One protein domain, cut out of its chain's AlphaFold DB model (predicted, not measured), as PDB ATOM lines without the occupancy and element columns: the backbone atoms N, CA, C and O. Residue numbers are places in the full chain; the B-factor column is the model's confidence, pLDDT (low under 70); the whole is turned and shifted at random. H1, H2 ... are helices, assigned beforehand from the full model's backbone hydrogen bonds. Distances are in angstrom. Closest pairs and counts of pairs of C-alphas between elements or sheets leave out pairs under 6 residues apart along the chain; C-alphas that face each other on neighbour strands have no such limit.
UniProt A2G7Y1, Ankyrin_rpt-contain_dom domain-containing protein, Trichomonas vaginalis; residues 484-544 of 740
ATOM      1  N   GLY A 484     180.425 168.550 136.172       71.56
ATOM      2  CA  GLY A 484     179.462 168.659 135.069       71.56
ATOM      3  C   GLY A 484     178.407 167.538 135.027       71.56
ATOM      4  O   GLY A 484     178.432 166.591 135.819       71.56
ATOM      5  N   GLN A 485     177.452 167.618 134.084       57.84
ATOM      6  CA  GLN A 485     176.347 166.639 133.997       57.84
ATOM      7  C   GLN A 485     176.856 165.183 134.004       57.84
ATOM      8  O   GLN A 485     176.426 164.388 134.852       57.84
ATOM      9  N   ASP A 486     177.859 164.899 133.167       66.62
ATOM     10  CA  ASP A 486     178.625 163.649 133.138       66.62
ATOM     11  C   ASP A 486     179.944 163.769 133.931       66.62
ATOM     12  O   ASP A 486     181.039 163.681 133.373       66.62
ATOM     13  N   ASP A 487     179.855 164.002 135.244       84.56
ATOM     14  CA  ASP A 487     181.040 164.053 136.115       84.56
ATOM     15  C   ASP A 487     181.899 162.769 136.074       84.56
ATOM     16  O   ASP A 487     181.451 161.671 135.719       84.56
ATOM     17  N   PHE A 488     183.180 162.905 136.434       88.50
ATOM     18  CA  PHE A 488     184.165 161.832 136.246       88.50
ATOM     19  C   PHE A 488     183.815 160.562 137.031       88.50
ATOM     20  O   PHE A 488     184.101 159.458 136.566       88.50
ATOM     21  N   LEU A 489     183.174 160.707 138.195       90.88
ATOM     22  CA  LEU A 489     182.739 159.586 139.022       90.88
ATOM     23  C   LEU A 489     181.571 158.837 138.361       90.88
ATOM     24  O   LEU A 489     181.613 157.611 138.266       90.88
ATOM     25  N   SER A 490     180.580 159.555 137.815       91.62
ATOM     26  CA  SER A 490     179.503 158.974 137.002       91.62
ATOM     27  C   SER A 490     180.046 158.175 135.809       91.62
ATOM     28  O   SER A 490     179.610 157.041 135.586       91.62
ATOM     29  N   ILE A 491     181.023 158.714 135.070       90.94
ATOM     30  CA  ILE A 491     181.637 158.023 133.922       90.94
ATOM     31  C   ILE A 491     182.446 156.799 134.376       90.94
ATOM     32  O   ILE A 491     182.318 155.729 133.774       90.94
ATOM     33  N   ALA A 492     183.252 156.923 135.436       93.19
ATOM     34  CA  ALA A 492     184.089 155.836 135.942       93.19
ATOM     35  C   ALA A 492     183.255 154.649 136.462       93.19
ATOM     36  O   ALA A 492     183.578 153.506 136.140       93.19
ATOM     37  N   ILE A 493     182.156 154.910 137.185       92.69
ATOM     38  CA  ILE A 493     181.212 153.878 137.652       92.69
ATOM     39  C   ILE A 493     180.531 153.188 136.465       92.69
ATOM     40  O   ILE A 493     180.545 151.961 136.382       92.69
ATOM     41  N   SER A 494     179.994 153.959 135.514       92.62
ATOM     42  CA  SER A 494     179.254 153.411 134.362       92.62
ATOM     43  C   SER A 494     180.126 152.546 133.439       92.62
ATOM     44  O   SER A 494     179.615 151.665 132.754       92.62
ATOM     45  N   ASN A 495     181.444 152.777 133.432       92.69
ATOM     46  CA  ASN A 495     182.435 151.982 132.694       92.69
ATOM     47  C   ASN A 495     183.200 150.981 133.590       92.69
ATOM     48  O   ASN A 495     184.170 150.378 133.129       92.69
ATOM     49  N   GLN A 496     182.787 150.816 134.856       93.62
ATOM     50  CA  GLN A 496     183.335 149.866 135.841       93.62
ATOM     51  C   GLN A 496     184.856 150.000 136.073       93.62
ATOM     52  O   GLN A 496     185.586 149.021 136.218       93.62
ATOM     53  N   LYS A 497     185.373 151.233 136.094       94.62
ATOM     54  CA  LYS A 497     186.819 151.522 136.152       94.62
ATOM     55  C   LYS A 497     187.311 151.681 137.584       94.62
ATOM     56  O   LYS A 497     187.664 152.776 138.017       94.62
ATOM     57  N   ILE A 498     187.323 150.560 138.302       93.31
ATOM     58  CA  ILE A 498     187.541 150.469 139.752       93.31
ATOM     59  C   ILE A 498     188.746 151.284 140.248       93.31
ATOM     60  O   ILE A 498     188.580 152.091 141.159       93.31
ATOM     61  N   ASP A 499     189.921 151.184 139.619       94.50
ATOM     62  CA  ASP A 499     191.118 151.920 140.069       94.50
ATOM     63  C   ASP A 499     190.988 153.448 139.933       94.50
ATOM     64  O   ASP A 499     191.533 154.209 140.736       94.50
ATOM     65  N   ILE A 500     190.241 153.913 138.924       94.56
ATOM     66  CA  ILE A 500     189.933 155.335 138.736       94.56
ATOM     67  C   ILE A 500     188.886 155.786 139.757       94.56
ATOM     68  O   ILE A 500     189.041 156.861 140.329       94.56
ATOM     69  N   ILE A 501     187.879 154.958 140.052       93.69
ATOM     70  CA  ILE A 501     186.893 155.241 141.106       93.69
ATOM     71  C   ILE A 501     187.592 155.360 142.467       93.69
ATOM     72  O   ILE A 501     187.452 156.387 143.128       93.69
ATOM     73  N   LYS A 502     188.411 154.368 142.850       92.81
ATOM     74  CA  LYS A 502     189.216 154.394 144.083       92.81
ATOM     75  C   LYS A 502     190.060 155.665 144.173       92.81
ATOM     76  O   LYS A 502     190.065 156.322 145.209       92.81
ATOM     77  N   TYR A 503     190.727 156.056 143.086       93.44
ATOM     78  CA  TYR A 503     191.525 157.283 143.057       93.44
ATOM     79  C   TYR A 503     190.686 158.567 143.190       93.44
ATOM     80  O   TYR A 503     191.081 159.458 143.941       93.44
ATOM     81  N   ILE A 504     189.537 158.670 142.509       90.81
ATOM     82  CA  ILE A 504     188.626 159.826 142.612       90.81
ATOM     83  C   ILE A 504     188.126 159.997 144.053       90.81
ATOM     84  O   ILE A 504     188.147 161.113 144.571       90.81
ATOM     85  N   LEU A 505     187.725 158.896 144.696       89.88
ATOM     86  CA  LEU A 505     187.222 158.887 146.072       89.88
ATOM     87  C   LEU A 505     188.332 159.199 147.086       89.88
ATOM     88  O   LEU A 505     188.158 160.078 147.921       89.88
ATOM     89  N   ALA A 506     189.498 158.553 146.974       90.38
ATOM     90  CA  ALA A 506     190.622 158.749 147.895       90.38
ATOM     91  C   ALA A 506     191.225 160.167 147.862       90.38
ATOM     92  O   ALA A 506     191.867 160.578 148.823       90.38
ATOM     93  N   ASN A 507     191.030 160.910 146.766       87.44
ATOM     94  CA  ASN A 507     191.466 162.306 146.629       87.44
ATOM     95  C   ASN A 507     190.293 163.301 146.735       87.44
ATOM     96  O   ASN A 507     190.479 164.480 146.446       87.44
ATOM     97  N   CYS A 508     189.092 162.836 147.106       81.00
ATOM     98  CA  CYS A 508     187.874 163.638 147.269       81.00
ATOM     99  C   CYS A 508     187.565 164.588 146.090       81.00
ATOM    100  O   CYS A 508     187.026 165.674 146.295       81.00
ATOM    101  N   LEU A 509     187.896 164.195 144.851       80.00
ATOM    102  CA  LEU A 509     187.847 165.099 143.687       80.00
ATOM    103  C   LEU A 509     186.423 165.579 143.351       80.00
ATOM    104  O   LEU A 509     186.249 166.639 142.754       80.00
ATOM    105  N   ILE A 510     185.412 164.773 143.691       84.19
ATOM    106  CA  ILE A 510     183.989 165.008 143.425       84.19
ATOM    107  C   ILE A 510     183.195 164.543 144.657       84.19
ATOM    108  O   ILE A 510     183.428 163.423 145.121       84.19
ATOM    109  N   PRO A 511     182.240 165.335 145.184       84.81
ATOM    110  CA  PRO A 511     181.361 164.889 146.261       84.81
ATOM    111  C   PRO A 511     180.396 163.800 145.775       84.81
ATOM    112  O   PRO A 511     179.813 163.907 144.691       84.81
ATOM    113  N   ILE A 512     180.184 162.772 146.600       86.50
ATOM    114  CA  ILE A 512     179.243 161.683 146.307       86.50
ATOM    115  C   ILE A 512     177.808 162.232 146.326       86.50
ATOM    116  O   ILE A 512     177.369 162.832 147.304       86.50
ATOM    117  N   LYS A 513     177.072 162.003 145.236       88.88
ATOM    118  CA  LYS A 513     175.667 162.393 145.029       88.88
ATOM    119  C   LYS A 513     174.804 161.135 144.883       88.88
ATOM    120  O   LYS A 513     175.295 160.090 144.456       88.88
ATOM    121  N   ASP A 514     173.492 161.235 145.104       87.06
ATOM    122  CA  ASP A 514     172.570 160.089 144.961       87.06
ATOM    123  C   ASP A 514     172.601 159.434 143.573       87.06
ATOM    124  O   ASP A 514     172.380 158.227 143.445       87.06
ATOM    125  N   LYS A 515     172.928 160.197 142.516       88.94
ATOM    126  CA  LYS A 515     173.137 159.622 141.179       88.94
ATOM    127  C   LYS A 515     174.292 158.614 141.153       88.94
ATOM    128  O   LYS A 515     174.181 157.604 140.470       88.94
ATOM    129  N   HIS A 516     175.363 158.830 141.921       90.31
ATOM    130  CA  HIS A 516     176.491 157.896 142.014       90.31
ATOM    131  C   HIS A 516     176.097 156.622 142.750       90.31
ATOM    132  O   HIS A 516     176.452 155.542 142.294       90.31
ATOM    133  N   LYS A 517     175.287 156.729 143.813       89.06
ATOM    134  CA  LYS A 517     174.724 155.568 144.522       89.06
ATOM    135  C   LYS A 517     173.855 154.713 143.596       89.06
ATOM    136  O   LYS A 517     174.061 153.509 143.500       89.06
ATOM    137  N   LYS A 518     172.953 155.341 142.829       89.38
ATOM    138  CA  LYS A 518     172.109 154.659 141.827       89.38
ATOM    139  C   LYS A 518     172.932 154.004 140.711       89.38
ATOM    140  O   LYS A 518     172.679 152.854 140.370       89.38
ATOM    141  N   LEU A 519     173.944 154.692 140.177       90.75
ATOM    142  CA  LEU A 519     174.857 154.120 139.176       90.75
ATOM    143  C   LEU A 519     175.682 152.958 139.751       90.75
ATOM    144  O   LEU A 519     175.882 151.955 139.074       90.75
ATOM    145  N   CYS A 520     176.124 153.056 141.007       89.56
ATOM    146  CA  CYS A 520     176.826 151.986 141.713       89.56
ATOM    147  C   CYS A 520     175.921 150.751 141.864       89.56
ATOM    148  O   CYS A 520     176.325 149.644 141.512       89.56
ATOM    149  N   GLN A 521     174.657 150.950 142.254       86.69
ATOM    150  CA  GLN A 521     173.653 149.884 142.303       86.69
ATOM    151  C   GLN A 521     173.373 149.257 140.926       86.69
ATOM    152  O   GLN A 521     173.177 148.050 140.825       86.69
ATOM    153  N   GLN A 522     173.371 150.058 139.859       89.31
ATOM    154  CA  GLN A 522     173.090 149.592 138.500       89.31
ATOM    155  C   GLN A 522     174.257 148.817 137.867       89.31
ATOM    156  O   GLN A 522     174.022 147.825 137.179       89.31
ATOM    157  N   TYR A 523     175.498 149.278 138.056       87.50
ATOM    158  CA  TYR A 523     176.663 148.792 137.307       87.50
ATOM    159  C   TYR A 523     177.669 147.978 138.132       87.50
ATOM    160  O   TYR A 523     178.492 147.295 137.528       87.50
ATOM    161  N   LEU A 524     177.621 148.028 139.471       85.75
ATOM    162  CA  LEU A 524     178.600 147.380 140.362       85.75
ATOM    163  C   LEU A 524     177.990 146.359 141.347       85.75
ATOM    164  O   LEU A 524     178.737 145.672 142.040       85.75
ATOM    165  N   CYS A 525     176.660 146.209 141.416       77.88
ATOM    166  CA  CYS A 525     176.017 145.256 142.338       77.88
ATOM    167  C   CYS A 525     176.259 143.774 142.018       77.88
ATOM    168  O   CYS A 525     176.198 142.956 142.928       77.88
ATOM    169  N   SER A 526     176.487 143.411 140.753       77.50
ATOM    170  CA  SER A 526     176.647 142.008 140.336       77.50
ATOM    171  C   SER A 526     178.082 141.481 140.428       77.50
ATOM    172  O   SER A 526     178.296 140.297 140.182       77.50
ATOM    173  N   ASP A 527     179.062 142.340 140.724       79.62
ATOM    174  CA  ASP A 527     180.470 141.957 140.864       79.62
ATOM    175  C   ASP A 527     180.886 141.949 142.341       79.62
ATOM    176  O   ASP A 527     181.101 142.996 142.957       79.62
ATOM    177  N   ASP A 528     181.015 140.745 142.900       80.12
ATOM    178  CA  ASP A 528     181.476 140.480 144.269       80.12
ATOM    179  C   ASP A 528     183.012 140.419 144.400       80.12
ATOM    180  O   ASP A 528     183.532 139.947 145.415       80.12
ATOM    181  N   SER A 529     183.774 140.903 143.409       86.12
ATOM    182  CA  SER A 529     185.217 141.086 143.573       86.12
ATOM    183  C   SER A 529     185.520 142.027 144.748       86.12
ATOM    184  O   SER A 529     184.847 143.040 144.954       86.12
ATOM    185  N   ALA A 530     186.564 141.715 145.526       85.31
ATOM    186  CA  ALA A 530     186.901 142.470 146.738       85.31
ATOM    187  C   ALA A 530     187.085 143.977 146.468       85.31
ATOM    188  O   ALA A 530     186.623 144.808 147.247       85.31
ATOM    189  N   ASN A 531     187.681 144.331 145.323       83.94
ATOM    190  CA  ASN A 531     187.869 145.720 144.906       83.94
ATOM    191  C   ASN A 531     186.542 146.440 144.593       83.94
ATOM    192  O   ASN A 531     186.423 147.633 144.874       83.94
ATOM    193  N   THR A 532     185.553 145.740 144.031       85.12
ATOM    194  CA  THR A 532     184.230 146.310 143.739       85.12
ATOM    195  C   THR A 532     183.357 146.382 144.989       85.12
ATOM    196  O   THR A 532     182.653 147.373 145.164       85.12
ATOM    197  N   VAL A 533     183.447 145.411 145.906       84.25
ATOM    198  CA  VAL A 533     182.813 145.486 147.237       84.25
ATOM    199  C   VAL A 533     183.367 146.667 148.042       84.25
ATOM    200  O   VAL A 533     182.602 147.438 148.614       84.25
ATOM    201  N   GLU A 534     184.687 146.869 148.037       87.25
ATOM    202  CA  GLU A 534     185.337 148.026 148.665       87.25
ATOM    203  C   GLU A 534     184.823 149.349 148.075       87.25
ATOM    204  O   GLU A 534     184.401 150.231 148.819       87.25
ATOM    205  N   VAL A 535     184.764 149.475 146.743       88.19
ATOM    206  CA  VAL A 535     184.209 150.668 146.079       88.19
ATOM    207  C   VAL A 535     182.715 150.862 146.362       88.19
ATOM    208  O   VAL A 535     182.299 151.998 146.591       88.19
ATOM    209  N   ARG A 536     181.909 149.790 146.399       88.44
ATOM    210  CA  ARG A 536     180.496 149.849 146.814       88.44
ATOM    211  C   ARG A 536     180.377 150.443 148.218       88.44
ATOM    212  O   ARG A 536     179.642 151.408 148.399       88.44
ATOM    213  N   ASN A 537     181.160 149.937 149.170       84.75
ATOM    214  CA  ASN A 537     181.157 150.404 150.557       84.75
ATOM    215  C   ASN A 537     181.646 151.857 150.701       84.75
ATOM    216  O   ASN A 537     181.119 152.587 151.538       84.75
ATOM    217  N   LEU A 538     182.612 152.298 149.885       87.00
ATOM    218  CA  LEU A 538     183.098 153.687 149.868       87.00
ATOM    219  C   LEU A 538     182.077 154.684 149.282       87.00
ATOM    220  O   LEU A 538     182.097 155.855 149.657       87.00
ATOM    221  N   ILE A 539     181.205 154.251 148.363       86.56
ATOM    222  CA  ILE A 539     180.177 155.106 147.735       86.56
ATOM    223  C   ILE A 539     178.868 155.095 148.536       86.56
ATOM    224  O   ILE A 539     178.223 156.135 148.692       86.56
ATOM    225  N   ASP A 540     178.447 153.926 149.016       83.31
ATOM    226  CA  ASP A 540     177.212 153.752 149.775       83.31
ATOM    227  C   ASP A 540     177.336 152.595 150.790       83.31
ATOM    228  O   ASP A 540     177.067 151.440 150.448       83.31
ATOM    229  N   PRO A 541     177.712 152.873 152.056       77.88
ATOM    230  CA  PRO A 541     177.920 151.847 153.084       77.88
ATOM    231  C   PRO A 541     176.720 150.914 153.324       77.88
ATOM    232  O   PRO A 541     176.901 149.771 153.750       77.88
ATOM    233  N   SER A 542     175.496 151.357 153.012       72.50
ATOM    234  CA  SER A 542     174.269 150.547 153.056       72.50
ATOM    235  C   SER A 542     174.234 149.381 152.058       72.50
ATOM    236  O   SER A 542     173.442 148.462 152.242       72.50
ATOM    237  N   LEU A 543     175.094 149.369 151.032       62.84
ATOM    238  CA  LEU A 543     175.195 148.272 150.055       62.84
ATOM    239  C   LEU A 543     176.077 147.102 150.519       62.84
ATOM    240  O   LEU A 543     176.200 146.109 149.802       62.84
ATOM    241  N   SER A 544     176.655 147.193 151.720       55.25
ATOM    242  CA  SER A 544     177.469 146.135 152.334       55.25
ATOM    243  C   SER A 544     176.683 144.865 152.696       55.25
ATOM    244  O   SER A 544     177.291 143.821 152.935       55.25
TER     245      SER A 544
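What this domain is: This is residues 484 to 544 of the 740 residues of the protein "Ankyrin_rpt-contain_dom domain-containing protein" of Trichomonas vaginalis (UniProt A2G7Y1). Four short helices sit side by side in a small skewed bundle, two helical hairpins, H1 with H2 and H3 with H4, making a ring in the order H1, H2, H4, H3. The short H5 packs on the outside of H4. The 61 printed residues hold five named helices, H1 to H5 in order, and no named strand: all helix. The whole is compact, with a radius of gyration of the C-alphas of 10.2 A and spans of 29 by 20 by 20 A.

How they stand to each other: Start at H1, residues 488 to 494, which touches H2, residues 498 to 506; look at the C-alphas of Ala 492 and Ile 501, their closest, 5.9 A apart. This hairpin runs opposite ways at a steep tilt of 36 degrees, only just past shallow. H1 also touches H3, residues 514 to 523, closest at C-alphas 490 and 516, 5.9 A, the same way at 33 degrees, a shallow tilt only just short of steep. H3 touches H4, residues 530 to 539, closest at C-alphas 517 and 539, 6.3 A; this hairpin runs opposite ways at a shallow tilt of 21 degrees. H2 touches H4 at C-alphas 502 and 535, their closest, 6.6 A, the same way at 38 degrees, only just steep. H1 and H4 are apart, as are H2 and H3. H4 touches H5, residues 541 to 544, closest at C-alphas 537 and 544, 5.9 A. In H1 to H4 every O i to N i+4 pair is within hydrogen-bond range; H5 is too short for one.

Where its parts are: Find C-alpha 488 at (184.165, 161.832, 136.246); from there H1 runs 9.9 A. H2 spans 12.0 A, H3 14.2 A and H4 14.3 A. H5 spans 5.8 A, to C-alpha 544 at (177.469, 146.135, 152.334).

The domain as a whole: The C-alphas of Gly 484 and Asp 528 are the two farthest apart, 29.7 A. The printed part has no cut, and no link is long. Read residues 485 to 486 and 543 to 544 with care: their pLDDT is under 70.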